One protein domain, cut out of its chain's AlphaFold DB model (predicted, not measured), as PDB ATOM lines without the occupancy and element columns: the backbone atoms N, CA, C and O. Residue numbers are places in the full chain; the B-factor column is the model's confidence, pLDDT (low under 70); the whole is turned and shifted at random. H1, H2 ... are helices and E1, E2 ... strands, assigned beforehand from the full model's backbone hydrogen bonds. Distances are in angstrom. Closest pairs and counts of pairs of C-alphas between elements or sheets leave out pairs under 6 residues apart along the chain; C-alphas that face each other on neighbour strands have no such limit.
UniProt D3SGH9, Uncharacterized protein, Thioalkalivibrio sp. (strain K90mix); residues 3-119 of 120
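This is residues 3 to 119 of the 120 residues of an uncharacterized protein of Thioalkalivibrio sp. (strain K90mix) (UniProt D3SGH9). A twisted wall of three strands has helices H1 and H3 over one face and no named helix over the other; H4 packs on H1, and H2 makes a corner with the end of H1. From this body a long tail, residues 102 to 119, sticks out and ends with the small helix H5. The printed part has 117 residues, with elements in the order E1 E2 H1 H2 H3 H4 E3 H5; the sheet, E1 - E2 - E3, is antiparallel and the class is mixed, helices and strands. The whole is loose, with a radius of gyration of the C-alphas of 19.4 A, and spans 71 by 33 by 23 A, the tail making the length.

Begin at the sheet: E1, residues 3 to 12, and E2, residues 15 to 26, form a hairpin, where N 6 and O 22 are 2.9 A apart, within hydrogen-bond range. On the other side of E2 is E3, residues 88 to 97, with N 21 and O 94 at 2.8 A. E2 bends by 55 degrees at residue 18 and E3 by 59 degrees at residue 91. H1, residues 33 to 50, is on the sheet at a height of 10.7 A and runs across the strands, at 87 degrees to E1 on the local plane. On the same face is H3, residues 67 to 73, at a height of 8.4 A; its closest C-alphas to E3 are those of Ala 71 and Val 93, 5.3 A. H4, residues 77 to 85, only grazes the sheet with residues 79 to 84; it touches residues 39 to 47 of H1, closest at C-alphas 43 and 83, 4.8 A, at a steep tilt of 50 degrees, opposite ways. H2, residues 52 to 60, touches H1 only at the corner, closest at C-alphas 48 and 54, 3.8 A. H5, residues 111 to 117, touches no helix. Every O i to N i+4 pair is within hydrogen-bond range in H1 and H2; H3 has 2 of 3, H4 4 of 5, and H5 1 of 3 beside 2 of 4 O i to N i+3 pairs.

Find C-alpha 3 at (210.400, 230.172, 328.639); from there E1 runs 29.9 A. E2 covers 31.3 A and E3 26.2 A. H1 starts at C-alpha 33, (200.764, 235.863, 332.553), and is 25.6 A long. H5 ends at C-alpha 117, (240.886, 256.306, 345.456).

The C-alphas of Glu 50 and Ala 119 are the two farthest apart, 71.3 A. Without the stretch that stands free, the body spans 38 by 34 by 19 A. The printed part has no cut, and the link E3 to H5, 13 residues, is long. Look at residues 116 to 119 for pLDDT under 70; the mean of the printed part is 93.3.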
ATOM      1  N   GLN A   3     210.259 230.165 327.194       96.00
ATOM      2  CA  GLN A   3     210.400 230.172 328.639       96.00
ATOM      3  C   GLN A   3     209.735 231.418 329.225       96.00
ATOM      4  O   GLN A   3     209.987 232.539 328.786       96.00
ATOM      5  N   ARG A   4     208.898 231.216 330.239       96.94
ATOM      6  CA  ARG A   4     208.194 232.269 330.973       96.94
ATOM      7  C   ARG A   4     208.373 232.050 332.467       96.94
ATOM      8  O   ARG A   4     208.601 230.928 332.912       96.94
ATOM      9  N   ILE A   5     208.284 233.133 333.227       97.44
ATOM     10  CA  ILE A   5     208.426 233.112 334.680       97.44
ATOM     11  C   ILE A   5     207.170 233.725 335.286       97.44
ATOM     12  O   ILE A   5     206.821 234.855 334.956       97.44
ATOM     13  N   LEU A   6     206.512 232.979 336.171       97.75
ATOM     14  CA  LEU A   6     205.391 233.456 336.975       97.75
ATOM     15  C   LEU A   6     205.861 233.640 338.419       97.75
ATOM     16  O   LEU A   6     206.434 232.723 339.011       97.75
ATOM     17  N   TYR A   7     205.603 234.816 338.987       97.06
ATOM     18  CA  TYR A   7     205.967 235.134 340.364       97.06
ATOM     19  C   TYR A   7     204.765 235.010 341.290       97.06
ATOM     20  O   TYR A   7     203.670 235.482 340.987       97.06
ATOM     21  N   PHE A   8     205.002 234.425 342.456       97.31
ATOM     22  CA  PHE A   8     204.030 234.311 343.531       97.31
ATOM     23  C   PHE A   8     204.617 234.928 344.793       97.31
ATOM     24  O   PHE A   8     205.820 234.838 345.038       97.31
ATOM     25  N   ALA A   9     203.767 235.535 345.611       95.50
ATOM     26  CA  ALA A   9     204.162 236.103 346.888       95.50
ATOM     27  C   ALA A   9     203.164 235.686 347.966       95.50
ATOM     28  O   ALA A   9     201.950 235.762 347.769       95.50
ATOM     29  N   ARG A  10     203.683 235.272 349.121       94.69
ATOM     30  CA  ARG A  10     202.930 235.194 350.367       94.69
ATOM     31  C   ARG A  10     203.079 236.523 351.085       94.69
ATOM     32  O   ARG A  10     204.195 236.964 351.358       94.69
ATOM     33  N   GLN A  11     201.942 237.131 351.390       93.12
ATOM     34  CA  GLN A  11     201.866 238.360 352.159       93.12
ATOM     35  C   GLN A  11     201.215 238.075 353.513       93.12
ATOM     36  O   GLN A  11     200.108 237.541 353.574       93.12
ATOM     37  N   GLU A  12     201.888 238.470 354.589       92.06
ATOM     38  CA  GLU A  12     201.377 238.412 355.954       92.06
ATOM     39  C   GLU A  12     201.297 239.842 356.499       92.06
ATOM     40  O   GLU A  12     202.297 240.534 356.688       92.06
ATOM     41  N   GLY A  13     200.072 240.339 356.684       91.75
ATOM     42  CA  GLY A  13     199.851 241.750 356.994       91.75
ATOM     43  C   GLY A  13     200.291 242.656 355.839       91.75
ATOM     44  O   GLY A  13     199.711 242.604 354.756       91.75
ATOM     45  N   MET A  14     201.291 243.511 356.078       89.62
ATOM     46  CA  MET A  14     201.855 244.423 355.067       89.62
ATOM     47  C   MET A  14     203.193 243.938 354.494       89.62
ATOM     48  O   MET A  14     203.783 244.630 353.668       89.62
ATOM     49  N   GLU A  15     203.681 242.771 354.916       90.06
ATOM     50  CA  GLU A  15     204.998 242.275 354.530       90.06
ATOM     51  C   GLU A  15     204.887 241.059 353.615       90.06
ATOM     52  O   GLU A  15     204.123 240.130 353.871       90.06
ATOM     53  N   ILE A  16     205.689 241.052 352.549       92.19
ATOM     54  CA  ILE A  16     205.943 239.837 351.775       92.19
ATOM     55  C   ILE A  16     206.902 238.975 352.595       92.19
ATOM     56  O   ILE A  16     208.033 239.387 352.843       92.19
ATOM     57  N   THR A  17     206.465 237.800 353.031       94.19
ATOM     58  CA  THR A  17     207.277 236.882 353.847       94.19
ATOM     59  C   THR A  17     207.908 235.783 353.010       94.19
ATOM     60  O   THR A  17     208.951 235.250 353.368       94.19
ATOM     61  N   THR A  18     207.327 235.451 351.861       94.75
ATOM     62  CA  THR A  18     207.850 234.402 350.978       94.75
ATOM     63  C   THR A  18     207.549 234.752 349.533       94.75
ATOM     64  O   THR A  18     206.464 235.244 349.230       94.75
ATOM     65  N   THR A  19     208.474 234.463 348.629       95.94
ATOM     66  CA  THR A  19     208.231 234.509 347.185       95.94
ATOM     67  C   THR A  19     208.490 233.148 346.560       95.94
ATOM     68  O   THR A  19     209.227 232.325 347.107       95.94
ATOM     69  N   ALA A  20     207.854 232.896 345.421       97.19
ATOM     70  CA  ALA A  20     208.176 231.766 344.571       97.19
ATOM     71  C   ALA A  20     208.325 232.218 343.119       97.19
ATOM     72  O   ALA A  20     207.512 232.997 342.613       97.19
ATOM     73  N   GLU A  21     209.353 231.702 342.458       97.31
ATOM     74  CA  GLU A  21     209.578 231.823 341.029       97.31
ATOM     75  C   GLU A  21     209.232 230.487 340.364       97.31
ATOM     76  O   GLU A  21     209.910 229.480 340.571       97.31
ATOM     77  N   LEU A  22     208.175 230.477 339.554       98.12
ATOM     78  CA  LEU A  22     207.789 229.330 338.742       98.12
ATOM     79  C   LEU A  22     208.244 229.566 337.301       98.12
ATOM     80  O   LEU A  22     207.614 230.320 336.556       98.12
ATOM     81  N   ALA A  23     209.327 228.903 336.902       97.75
ATOM     82  CA  ALA A  23     209.784 228.909 335.521       97.75
ATOM     83  C   ALA A  23     209.086 227.790 334.739       97.75
ATOM     84  O   ALA A  23     209.157 226.617 335.116       97.75
ATOM     85  N   ILE A  24     208.450 228.150 333.627       97.56
ATOM     86  CA  ILE A  24     207.746 227.223 332.741       97.56
ATOM     87  C   ILE A  24     208.219 227.365 331.301       97.56
ATOM     88  O   ILE A  24     208.598 228.447 330.856       97.56
ATOM     89  N   GLU A  25     208.112 226.280 330.546       97.62
ATOM     90  CA  GLU A  25     208.063 226.328 329.091       97.62
ATOM     91  C   GLU A  25     206.608 226.284 328.627       97.62
ATOM     92  O   GLU A  25     205.814 225.474 329.109       97.62
ATOM     93  N   THR A  26     206.249 227.141 327.670       97.69
ATOM     94  CA  THR A  26     204.884 227.215 327.135       97.69
ATOM     95  C   THR A  26     204.840 227.227 325.607       97.69
ATOM     96  O   THR A  26     205.774 227.658 324.918       97.69
ATOM     97  N   ARG A  27     203.731 226.726 325.053       97.31
ATOM     98  CA  ARG A  27     203.364 226.867 323.630       97.31
ATOM     99  C   ARG A  27     202.522 228.116 323.345       97.31
ATOM    100  O   ARG A  27     202.266 228.386 322.178       97.31
ATOM    101  N   HIS A  28     202.127 228.854 324.381       95.06
ATOM    102  CA  HIS A  28     201.248 230.027 324.305       95.06
ATOM    103  C   HIS A  28     202.039 231.309 324.587       95.06
ATOM    104  O   HIS A  28     201.801 232.012 325.564       95.06
ATOM    105  N   SER A  29     203.066 231.563 323.776       90.62
ATOM    106  CA  SER A  29     203.999 232.689 323.950       90.62
ATOM    107  C   SER A  29     203.328 234.064 323.889       90.62
ATOM    108  O   SER A  29     203.790 235.010 324.515       90.62
ATOM    109  N   ASP A  30     202.236 234.171 323.138       93.94
ATOM    110  CA  ASP A  30     201.453 235.385 322.913       93.94
ATOM    111  C   ASP A  30     200.418 235.669 324.015       93.94
ATOM    112  O   ASP A  30     199.787 236.726 324.010       93.94
ATOM    113  N   GLU A  31     200.254 234.757 324.975       95.19
ATOM    114  CA  GLU A  31     199.331 234.927 326.094       95.19
ATOM    115  C   GLU A  31     199.935 235.743 327.253       95.19
ATOM    116  O   GLU A  31     201.149 235.736 327.513       95.19
ATOM    117  N   SER A  32     199.052 236.440 327.981       97.12
ATOM    118  CA  SER A  32     199.412 237.148 329.214       97.12
ATOM    119  C   SER A  32     199.745 236.173 330.344       97.12
ATOM    120  O   SER A  32     199.368 234.997 330.307       97.12
ATOM    121  N   ASP A  33     200.425 236.668 331.377       96.44
ATOM    122  CA  ASP A  33     200.764 235.863 332.553       96.44
ATOM    123  C   ASP A  33     199.510 235.325 333.261       96.44
ATOM    124  O   ASP A  33     199.494 234.181 333.710       96.44
ATOM    125  N   GLU A  34     198.414 236.089 333.294       97.50
ATOM    126  CA  GLU A  34     197.144 235.640 333.872       97.50
ATOM    127  C   GLU A  34     196.530 234.483 333.079       97.50
ATOM    128  O   GLU A  34     196.021 233.530 333.669       97.50
ATOM    129  N   ALA A  35     196.581 234.538 331.746       97.69
ATOM    130  CA  ALA A  35     196.085 233.456 330.901       97.69
ATOM    131  C   ALA A  35     196.929 232.180 331.075       97.69
ATOM    132  O   ALA A  35     196.370 231.090 331.232       97.69
ATOM    133  N   LEU A  36     198.256 232.320 331.161       97.50
ATOM    134  CA  LEU A  36     199.163 231.214 331.477       97.50
ATOM    135  C   LEU A  36     198.888 230.625 332.868       97.50
ATOM    136  O   LEU A  36     198.830 229.402 333.015       97.50
ATOM    137  N   LEU A  37     198.637 231.467 333.873       98.06
ATOM    138  CA  LEU A  37     198.254 231.019 335.211       98.06
ATOM    139  C   LEU A  37     196.938 230.228 335.184       98.06
ATOM    140  O   LEU A  37     196.844 229.168 335.798       98.06
ATOM    141  N   GLN A  38     195.930 230.677 334.432       98.44
ATOM    142  CA  GLN A  38     194.668 229.940 334.298       98.44
ATOM    143  C   GLN A  38     194.848 228.573 333.623       98.44
ATOM    144  O   GLN A  38     194.169 227.608 333.984       98.44
ATOM    145  N   ARG A  39     195.776 228.453 332.669       98.12
ATOM    146  CA  ARG A  39     196.140 227.164 332.060       98.12
ATOM    147  C   ARG A  39     196.804 226.227 333.062       98.12
ATOM    148  O   ARG A  39     196.411 225.065 333.139       98.12
ATOM    149  N   LEU A  40     197.749 226.738 333.855       98.06
ATOM    150  CA  LEU A  40     198.387 225.988 334.938       98.06
ATOM    151  C   LEU A  40     197.332 225.472 335.928       98.06
ATOM    152  O   LEU A  40     197.273 224.272 336.195       98.06
ATOM    153  N   ILE A  41     196.448 226.360 336.400       98.31
ATOM    154  CA  ILE A  41     195.351 226.020 337.316       98.31
ATOM    155  C   ILE A  41     194.459 224.939 336.708       98.31
ATOM    156  O   ILE A  41     194.146 223.960 337.382       98.31
ATOM    157  N   ARG A  42     194.070 225.063 335.434       98.44
ATOM    158  CA  ARG A  42     193.234 224.061 334.754       98.44
ATOM    159  C   ARG A  42     193.909 222.690 334.683       98.44
ATOM    160  O   ARG A  42     193.252 221.689 334.965       98.44
ATOM    161  N   GLY A  43     195.195 222.638 334.341       98.12
ATOM    162  CA  GLY A  43     195.960 221.391 334.296       98.12
ATOM    163  C   GLY A  43     196.054 220.722 335.669       98.12
ATOM    164  O   GLY A  43     195.711 219.548 335.800       98.12
ATOM    165  N   LEU A  44     196.415 221.484 336.708       98.12
ATOM    166  CA  LEU A  44     196.484 220.989 338.090       98.12
ATOM    167  C   LEU A  44     195.111 220.568 338.628       98.12
ATOM    168  O   LEU A  44     194.993 219.532 339.274       98.12
ATOM    169  N   THR A  45     194.054 221.311 338.297       98.19
ATOM    170  CA  THR A  45     192.673 220.979 338.679       98.19
ATOM    171  C   THR A  45     192.246 219.651 338.062       98.19
ATOM    172  O   THR A  45     191.692 218.793 338.745       98.19
ATOM    173  N   ARG A  46     192.527 219.443 336.771       98.31
ATOM    174  CA  ARG A  46     192.230 218.174 336.099       98.31
ATOM    175  C   ARG A  46     193.024 217.020 336.694       98.31
ATOM    176  O   ARG A  46     192.439 215.978 336.956       98.31
ATOM    177  N   TRP A  47     194.310 217.215 336.972       97.88
ATOM    178  CA  TRP A  47     195.122 216.219 337.671       97.88
ATOM    179  C   TRP A  47     194.530 215.847 339.040       97.88
ATOM    180  O   TRP A  47     194.358 214.659 339.329       97.88
ATOM    181  N   ALA A  48     194.144 216.845 339.839       97.50
ATOM    182  CA  ALA A  48     193.525 216.652 341.148       97.50
ATOM    183  C   ALA A  48     192.171 215.930 341.067       97.50
ATOM    184  O   ALA A  48     191.861 215.109 341.922       97.50
ATOM    185  N   ILE A  49     191.370 216.182 340.027       97.81
ATOM    186  CA  ILE A  49     190.074 215.519 339.824       97.81
ATOM    187  C   ILE A  49     190.236 214.102 339.275       97.81
ATOM    188  O   ILE A  49     189.504 213.204 339.686       97.81
ATOM    189  N   GLU A  50     191.138 213.888 338.320       97.88
ATOM    190  CA  GLU A  50     191.191 212.665 337.515       97.88
ATOM    191  C   GLU A  50     192.069 211.566 338.145       97.88
ATOM    192  O   GLU A  50     191.929 210.398 337.779       97.88
ATOM    193  N   THR A  51     192.920 211.886 339.128       97.00
ATOM    194  CA  THR A  51     193.893 210.935 339.704       97.00
ATOM    195  C   THR A  51     193.727 210.743 341.214       97.00
ATOM    196  O   THR A  51     193.325 211.658 341.929       97.00
ATOM    197  N   ASP A  52     194.044 209.545 341.723       96.75
ATOM    198  CA  ASP A  52     194.071 209.295 343.174       96.75
ATOM    199  C   ASP A  52     195.199 210.070 343.868       96.75
ATOM    200  O   ASP A  52     195.008 210.565 344.976       96.75
ATOM    201  N   GLU A  53     196.354 210.197 343.205       94.56
ATOM    202  CA  GLU A  53     197.495 210.985 343.692       94.56
ATOM    203  C   GLU A  53     197.094 212.448 343.878       94.56
ATOM    204  O   GLU A  53     197.193 212.968 344.983       94.56
ATOM    205  N   GLY A  54     196.539 213.080 342.842       96.06
ATOM    206  CA  GLY A  54     196.112 214.473 342.908       96.06
ATOM    207  C   GLY A  54     194.998 214.717 343.933       96.06
ATOM    208  O   GLY A  54     195.062 215.695 344.673       96.06
ATOM    209  N   ARG A  55     194.019 213.805 344.062       97.06
ATOM    210  CA  ARG A  55     193.003 213.887 345.133       97.06
ATOM    211  C   ARG A  55     193.626 213.834 346.524       97.06
ATOM    212  O   ARG A  55     193.164 214.524 347.432       97.06
ATOM    213  N   LYS A  56     194.646 212.992 346.706       95.69
ATOM    214  CA  LYS A  56     195.348 212.852 347.981       95.69
ATOM    215  C   LYS A  56     196.162 214.102 348.296       95.69
ATOM    216  O   LYS A  56     196.047 214.594 349.411       95.69
ATOM    217  N   GLU A  57     196.937 214.616 347.344       95.25
ATOM    218  CA  GLU A  57     197.711 215.852 347.517       95.25
ATOM    219  C   GLU A  57     196.798 217.038 347.854       95.25
ATOM    220  O   GLU A  57     197.044 217.735 348.833       95.25
ATOM    221  N   TRP A  58     195.671 217.184 347.150       96.88
ATOM    222  CA  TRP A  58     194.646 218.188 347.462       96.88
ATOM    223  C   TRP A  58     194.091 218.071 348.891       96.88
ATOM    224  O   TRP A  58     193.937 219.065 349.599       96.88
ATOM    225  N   ALA A  59     193.793 216.850 349.343       95.81
ATOM    226  CA  ALA A  59     193.306 216.629 350.701       95.81
ATOM    227  C   ALA A  59     194.395 216.892 351.759       95.81
ATOM    228  O   ALA A  59     194.097 217.396 352.841       95.81
ATOM    229  N   MET A  60     195.655 216.553 351.462       93.94
ATOM    230  CA  MET A  60     196.794 216.787 352.357       93.94
ATOM    231  C   MET A  60     197.151 218.270 352.468       93.94
ATOM    232  O   MET A  60     197.540 218.702 353.552       93.94
ATOM    233  N   SER A  61     196.953 219.054 351.405       93.81
ATOM    234  CA  SER A  61     197.109 220.513 351.422       93.81
ATOM    235  C   SER A  61     195.919 221.244 352.059       93.81
ATOM    236  O   SER A  61     195.826 222.463 351.968       93.81
ATOM    237  N   VAL A  62     194.998 220.514 352.705       95.25
ATOM    238  CA  VAL A  62     193.792 221.064 353.350       95.25
ATOM    239  C   VAL A  62     192.952 221.885 352.367       95.25
ATOM    240  O   VAL A  62     192.415 222.933 352.709       95.25
ATOM    241  N   GLU A  63     192.843 221.393 351.132       93.62
ATOM    242  CA  GLU A  63     192.085 222.049 350.066       93.62
ATOM    243  C   GLU A  63     192.615 223.455 349.702       93.62
ATOM    244  O   GLU A  63     191.865 224.313 349.239       93.62
ATOM    245  N   ASP A  64     193.921 223.688 349.889       95.69
ATOM    246  CA  ASP A  64     194.614 224.944 349.554       95.69
ATOM    247  C   ASP A  64     195.932 224.694 348.793       95.69
ATOM    248  O   ASP A  64     196.987 225.239 349.116       95.69
ATOM    249  N   PHE A  65     195.894 223.805 347.787       96.56
ATOM    250  CA  PHE A  65     197.079 223.468 346.983       96.56
ATOM    251  C   PHE A  65     197.622 224.706 346.248       96.56
ATOM    252  O   PHE A  65     197.022 225.190 345.284       96.56
ATOM    253  N   ASN A  66     198.776 225.205 346.689       96.31
ATOM    254  CA  ASN A  66     199.410 226.432 346.207       96.31
ATOM    255  C   ASN A  66     200.790 226.155 345.572       96.31
ATOM    256  O   ASN A  66     201.208 225.012 345.399       96.31
ATOM    257  N   VAL A  67     201.521 227.208 345.182       96.62
ATOM    258  CA  VAL A  67     202.841 227.067 344.530       96.62
ATOM    259  C   VAL A  67     203.887 226.371 345.416       96.62
ATOM    260  O   VAL A  67     204.801 225.736 344.897       96.62
ATOM    261  N   GLY A  68     203.748 226.449 346.743       94.25
ATOM    262  CA  GLY A  68     204.603 225.727 347.683       94.25
ATOM    263  C   GLY A  68     204.367 224.219 347.630       94.25
ATOM    264  O   GLY A  68     205.327 223.451 347.627       94.25
ATOM    265  N   ASP A  69     203.113 223.783 347.506       95.88
ATOM    266  CA  ASP A  69     202.778 222.371 347.290       95.88
ATOM    267  C   ASP A  69     203.244 221.910 345.903       95.88
ATOM    268  O   ASP A  69     203.855 220.849 345.762       95.88
ATOM    269  N   LEU A  70     203.062 222.759 344.883       96.38
ATOM    270  CA  LEU A  70     203.550 222.498 343.530       96.38
ATOM    271  C   LEU A  70     205.067 222.293 343.487       96.38
ATOM    272  O   LEU A  70     205.520 221.428 342.749       96.38
ATOM    273  N   ALA A  71     205.851 223.029 344.278       94.88
ATOM    274  CA  ALA A  71     207.301 222.839 344.342       94.88
ATOM    275  C   ALA A  71     207.692 221.413 344.779       94.88
ATOM    276  O   ALA A  71     208.709 220.893 344.329       94.88
ATOM    277  N   ASN A  72     206.866 220.765 345.608       92.38
ATOM    278  CA  ASN A  72     207.073 219.379 346.034       92.38
ATOM    279  C   ASN A  72     206.542 218.358 345.016       92.38
ATOM    280  O   ASN A  72     207.085 217.259 344.911       92.38
ATOM    281  N   ALA A  73     205.486 218.706 344.276       91.38
ATOM    282  CA  ALA A  73     204.863 217.838 343.274       91.38
ATOM    283  C   ALA A  73     205.496 217.956 341.871       91.38
ATOM    284  O   ALA A  73     205.277 217.094 341.012       91.38
ATOM    285  N   ALA A  74     206.258 219.021 341.614       88.50
ATOM    286  CA  ALA A  74     206.935 219.265 340.347       88.50
ATOM    287  C   ALA A  74     207.868 218.095 339.995       88.50
ATOM    288  O   ALA A  74     208.556 217.535 340.848       88.50
ATOM    289  N   GLY A  75     207.873 217.702 338.720       86.62
ATOM    290  CA  GLY A  75     208.598 216.518 338.254       86.62
ATOM    291  C   GLY A  75     207.851 215.189 338.432       86.62
ATOM    292  O   GLY A  75     208.324 214.175 337.915       86.62
ATOM    293  N   SER A  76     206.677 215.162 339.081       92.25
ATOM    294  CA  SER A  76     205.765 214.012 338.992       92.25
ATOM    295  C   SER A  76     205.316 213.822 337.540       92.25
ATOM    296  O   SER A  76     204.792 214.744 336.910       92.25
ATOM    297  N   GLU A  77     205.474 212.605 337.008       94.06
ATOM    298  CA  GLU A  77     205.045 212.260 335.645       94.06
ATOM    299  C   GLU A  77     203.548 212.542 335.440       94.06
ATOM    300  O   GLU A  77     203.125 212.954 334.357       94.06
ATOM    301  N   GLN A  78     202.738 212.368 336.491       93.94
ATOM    302  CA  GLN A  78     201.310 212.658 336.421       93.94
ATOM    303  C   GLN A  78     201.065 214.158 336.261       93.94
ATOM    304  O   GLN A  78     200.351 214.548 335.340       93.94
ATOM    305  N   VAL A  79     201.691 215.000 337.086       95.31
ATOM    306  CA  VAL A  79     201.550 216.463 336.995       95.31
ATOM    307  C   VAL A  79     201.978 216.957 335.610       95.31
ATOM    308  O   VAL A  79     201.189 217.609 334.922       95.31
ATOM    309  N   GLU A  80     203.163 216.562 335.136       96.19
ATOM    310  CA  GLU A  80     203.671 216.958 333.814       96.19
ATOM    311  C   GLU A  80     202.756 216.491 332.669       96.19
ATOM    312  O   GLU A  80     202.521 217.215 331.696       96.19
ATOM    313  N   ARG A  81     202.154 215.300 332.777       97.12
ATOM    314  CA  ARG A  81     201.187 214.812 331.781       97.12
ATOM    315  C   ARG A  81     199.954 215.709 331.673       97.12
ATOM    316  O   ARG A  81     199.431 215.881 330.569       97.12
ATOM    317  N   PHE A  82     199.440 216.233 332.781       98.19
ATOM    318  CA  PHE A  82     198.272 217.116 332.750       98.19
ATOM    319  C   PHE A  82     198.641 218.532 332.303       98.19
ATOM    320  O   PHE A  82     197.923 219.113 331.489       98.19
ATOM    321  N   LEU A  83     199.784 219.059 332.745       97.75
ATOM    322  CA  LEU A  83     200.267 220.375 332.322       97.75
ATOM    323  C   LEU A  83     200.629 220.416 330.834       97.75
ATOM    324  O   LEU A  83     200.275 221.366 330.132       97.75
ATOM    325  N   SER A  84     201.232 219.352 330.303       97.25
ATOM    326  CA  SER A  84     201.588 219.277 328.881       97.25
ATOM    327  C   SER A  84     200.370 219.284 327.952       97.25
ATOM    328  O   SER A  84     200.457 219.810 326.839       97.25
ATOM    329  N   GLN A  85     199.211 218.783 328.402       97.44
ATOM    330  CA  GLN A  85     197.940 218.909 327.671       97.44
ATOM    331  C   GLN A  85     197.459 220.362 327.600       97.44
ATOM    332  O   GLN A  85     196.817 220.752 326.628       97.44
ATOM    333  N   GLU A  86     197.815 221.169 328.597       97.75
ATOM    334  CA  GLU A  86     197.590 222.613 328.610       97.75
ATOM    335  C   GLU A  86     198.683 223.390 327.867       97.75
ATOM    336  O   GLU A  86     198.574 224.605 327.711       97.75
ATOM    337  N   GLY A  87     199.697 222.698 327.338       97.69
ATOM    338  CA  GLY A  87     200.832 223.287 326.634       97.69
ATOM    339  C   GLY A  87     201.873 223.914 327.559       97.69
ATOM    340  O   GLY A  87     202.595 224.792 327.093       97.69
ATOM    341  N   ILE A  88     201.932 223.478 328.821       97.44
ATOM    342  CA  ILE A  88     202.852 223.945 329.865       97.44
ATOM    343  C   ILE A  88     203.762 222.789 330.302       97.44
ATOM    344  O   ILE A  88     203.310 221.654 330.408       97.44
ATOM    345  N   SER A  89     205.029 223.077 330.591       97.12
ATOM    346  CA  SER A  89     205.922 222.182 331.336       97.12
ATOM    347  C   SER A  89     206.684 222.980 332.389       97.12
ATOM    348  O   SER A  89     207.052 224.131 332.133       97.12
ATOM    349  N   ILE A  90     206.881 222.405 333.574       97.25
ATOM    350  CA  ILE A  90     207.601 223.073 334.662       97.25
ATOM    351  C   ILE A  90     209.100 222.848 334.472       97.25
ATOM    352  O   ILE A  90     209.568 221.718 334.389       97.25
ATOM    353  N   VAL A  91     209.864 223.940 334.436       96.81
ATOM    354  CA  VAL A  91     211.333 223.896 334.374       96.81
ATOM    355  C   VAL A  91     211.915 223.855 335.782       96.81
ATOM    356  O   VAL A  91     212.766 223.023 336.082       96.81
ATOM    357  N   ARG A  92     211.461 224.768 336.647       96.12
ATOM    358  CA  ARG A  92     211.837 224.828 338.063       96.12
ATOM    359  C   ARG A  92     210.807 225.607 338.871       96.12
ATOM    360  O   ARG A  92     210.113 226.470 338.329       96.12
ATOM    361  N   VAL A  93     210.767 225.323 340.167       97.00
ATOM    362  CA  VAL A  93     210.030 226.100 341.165       97.00
ATOM    363  C   VAL A  93     211.002 226.434 342.284       97.00
ATOM    364  O   VAL A  93     211.412 225.536 343.014       97.00
ATOM    365  N   ASP A  94     211.367 227.704 342.412       95.69
ATOM    366  CA  ASP A  94     212.252 228.161 343.481       95.69
ATOM    367  C   ASP A  94     211.463 228.994 344.479       95.69
ATOM    368  O   ASP A  94     210.747 229.916 344.097       95.69
ATOM    369  N   THR A  95     211.593 228.675 345.763       94.69
ATOM    370  CA  THR A  95     210.966 229.418 346.857       94.69
ATOM    371  C   THR A  95     212.036 230.122 347.682       94.69
ATOM    372  O   THR A  95     213.123 229.589 347.906       94.69
ATOM    373  N   ALA A  96     211.739 231.339 348.130       92.94
ATOM    374  CA  ALA A  96     212.655 232.141 348.926       92.94
ATOM    375  C   ALA A  96     211.933 232.762 350.122       92.94
ATOM    376  O   ALA A  96     210.872 233.376 349.979       92.94
ATOM    377  N   ASP A  97     212.536 232.631 351.305       92.31
ATOM    378  CA  ASP A  97     212.139 233.397 352.482       92.31
ATOM    379  C   ASP A  97     212.571 234.857 352.298       92.31
ATOM    380  O   ASP A  97     213.730 235.160 352.018       92.31
ATOM    381  N   CYS A  98     211.610 235.760 352.436       90.44
ATOM    382  CA  CYS A  98     211.803 237.192 352.294       90.44
ATOM    383  C   CYS A  98     211.876 237.910 353.648       90.44
ATOM    384  O   CYS A  98     212.034 239.129 353.660       90.44
ATOM    385  N   SER A  99     211.790 237.199 354.776       86.00
ATOM    386  CA  SER A  99     211.864 237.769 356.131       86.00
ATOM    387  C   SER A  99     213.183 238.496 356.423       86.00
ATOM    388  O   SER A  99     213.215 239.441 357.205       86.00
ATOM    389  N   SER A 100     214.271 238.090 355.764       84.31
ATOM    390  CA  SER A 100     215.629 238.630 355.932       84.31
ATOM    391  C   SER A 100     216.188 239.206 354.623       84.31
ATOM    392  O   SER A 100     217.349 239.004 354.270       84.31
ATOM    393  N   ARG A 101     215.337 239.921 353.876       87.25
ATOM    394  CA  ARG A 101     215.691 240.561 352.599       87.25
ATOM    395  C   ARG A 101     216.324 241.943 352.777       87.25
ATOM    396  O   ARG A 101     216.106 242.616 353.780       87.25
ATOM    397  N   PHE A 102     217.032 242.384 351.743       89.88
ATOM    398  CA  PHE A 102     217.439 243.778 351.561       89.88
ATOM    399  C   PHE A 102     216.455 244.489 350.623       89.88
ATOM    400  O   PHE A 102     215.836 243.844 349.772       89.88
ATOM    401  N   ASP A 103     216.312 245.807 350.767       89.06
ATOM    402  CA  ASP A 103     215.490 246.610 349.858       89.06
ATOM    403  C   ASP A 103     216.102 246.628 348.455       89.06
ATOM    404  O   ASP A 103     217.326 246.600 348.306       89.06
ATOM    405  N   PHE A 104     215.259 246.717 347.423       89.75
ATOM    406  CA  PHE A 104     215.714 246.729 346.027       89.75
ATOM    407  C   PHE A 104     216.721 247.856 345.750       89.75
ATOM    408  O   PHE A 104     217.707 247.647 345.049       89.75
ATOM    409  N   ASP A 105     216.510 249.020 346.366       94.69
ATOM    410  CA  ASP A 105     217.356 250.206 346.205       94.69
ATOM    411  C   ASP A 105     218.569 250.228 347.155       94.69
ATOM    412  O   ASP A 105     219.237 251.257 347.294       94.69
ATOM    413  N   THR A 106     218.878 249.114 347.830       94.19
ATOM    414  CA  THR A 106     220.069 249.016 348.686       94.19
ATOM    415  C   THR A 106     221.327 249.257 347.851       94.19
ATOM    416  O   THR A 106     221.662 248.484 346.953       94.19
ATOM    417  N   VAL A 107     222.060 250.327 348.166       94.19
ATOM    418  CA  VAL A 107     223.325 250.652 347.500       94.19
ATOM    419  C   VAL A 107     224.387 249.632 347.915       94.19
ATOM    420  O   VAL A 107     224.716 249.512 349.091       94.19
ATOM    421  N   LEU A 108     224.933 248.902 346.939       95.44
ATOM    422  CA  LEU A 108     225.945 247.856 347.164       95.44
ATOM    423  C   LEU A 108     227.390 248.366 347.090       95.44
ATOM    424  O   LEU A 108     228.329 247.611 347.325       95.44
ATOM    425  N   VAL A 109     227.569 249.631 346.712       94.62
ATOM    426  CA  VAL A 109     228.880 250.262 346.573       94.62
ATOM    427  C   VAL A 109     229.175 251.075 347.825       94.62
ATOM    428  O   VAL A 109     228.377 251.922 348.220       94.62
ATOM    429  N   ASP A 110     230.343 250.840 348.415       90.62
ATOM    430  CA  ASP A 110     230.862 251.660 349.503       90.62
ATOM    431  C   ASP A 110     231.354 253.004 348.943       90.62
ATOM    432  O   ASP A 110     232.415 253.101 348.320       90.62
ATOM    433  N   ALA A 111     230.536 254.041 349.117       88.06
ATOM    434  CA  ALA A 111     230.822 255.376 348.606       88.06
ATOM    435  C   ALA A 111     232.053 256.013 349.272       88.06
ATOM    436  O   ALA A 111     232.761 256.784 348.618       88.06
ATOM    437  N   ASP A 112     232.328 255.675 350.533       85.62
ATOM    438  CA  ASP A 112     233.442 256.247 351.282       85.62
ATOM    439  C   ASP A 112     234.766 255.670 350.763       85.62
ATOM    440  O   ASP A 112     235.674 256.432 350.417       85.62
ATOM    441  N   ALA A 113     234.831 254.350 350.553       85.94
ATOM    442  CA  ALA A 113     235.992 253.689 349.948       85.94
ATOM    443  C   ALA A 113     236.305 254.201 348.526       85.94
ATOM    444  O   ALA A 113     237.468 254.319 348.143       85.94
ATOM    445  N   MET A 114     235.282 254.563 347.743       76.88
ATOM    446  CA  MET A 114     235.458 255.129 346.397       76.88
ATOM    447  C   MET A 114     235.993 256.570 346.380       76.88
ATOM    448  O   MET A 114     236.526 257.029 345.363       76.88
ATOM    449  N   SER A 115     235.831 257.313 347.474       74.50
ATOM    450  CA  SER A 115     236.275 258.707 347.555       74.50
ATOM    451  C   SER A 115     237.779 258.836 347.836       74.50
ATOM    452  O   SER A 115     238.411 259.778 347.358       74.50
ATOM    453  N   GLU A 116     238.368 257.855 348.527       60.78
ATOM    454  CA  GLU A 116     239.799 257.818 348.851       60.78
ATOM    455  C   GLU A 116     240.674 257.481 347.630       60.78
ATOM    456  O   GLU A 116     241.783 257.999 347.506       60.78
ATOM    457  N   GLU A 117     240.159 256.697 346.677       55.62
ATOM    458  CA  GLU A 117     240.886 256.306 345.456       55.62
ATOM    459  C   GLU A 117     241.004 257.450 344.428       55.62
ATOM    460  O   GLU A 117     241.925 257.469 343.619       55.62
ATOM    461  N   ASN A 118     240.109 258.445 344.485       52.91
ATOM    462  CA  ASN A 118     240.138 259.627 343.608       52.91
ATOM    463  C   ASN A 118     240.962 260.799 344.174       52.91
ATOM    464  O   ASN A 118     241.090 261.837 343.520       52.91
ATOM    465  N   ALA A 119     241.483 260.662 345.395       55.50
ATOM    466  CA  ALA A 119     242.317 261.663 346.057       55.50
ATOM    467  C   ALA A 119     243.824 261.316 346.032       55.50
ATOM    468  O   ALA A 119     244.623 262.086 346.576       55.50
TER     469      ALA A 119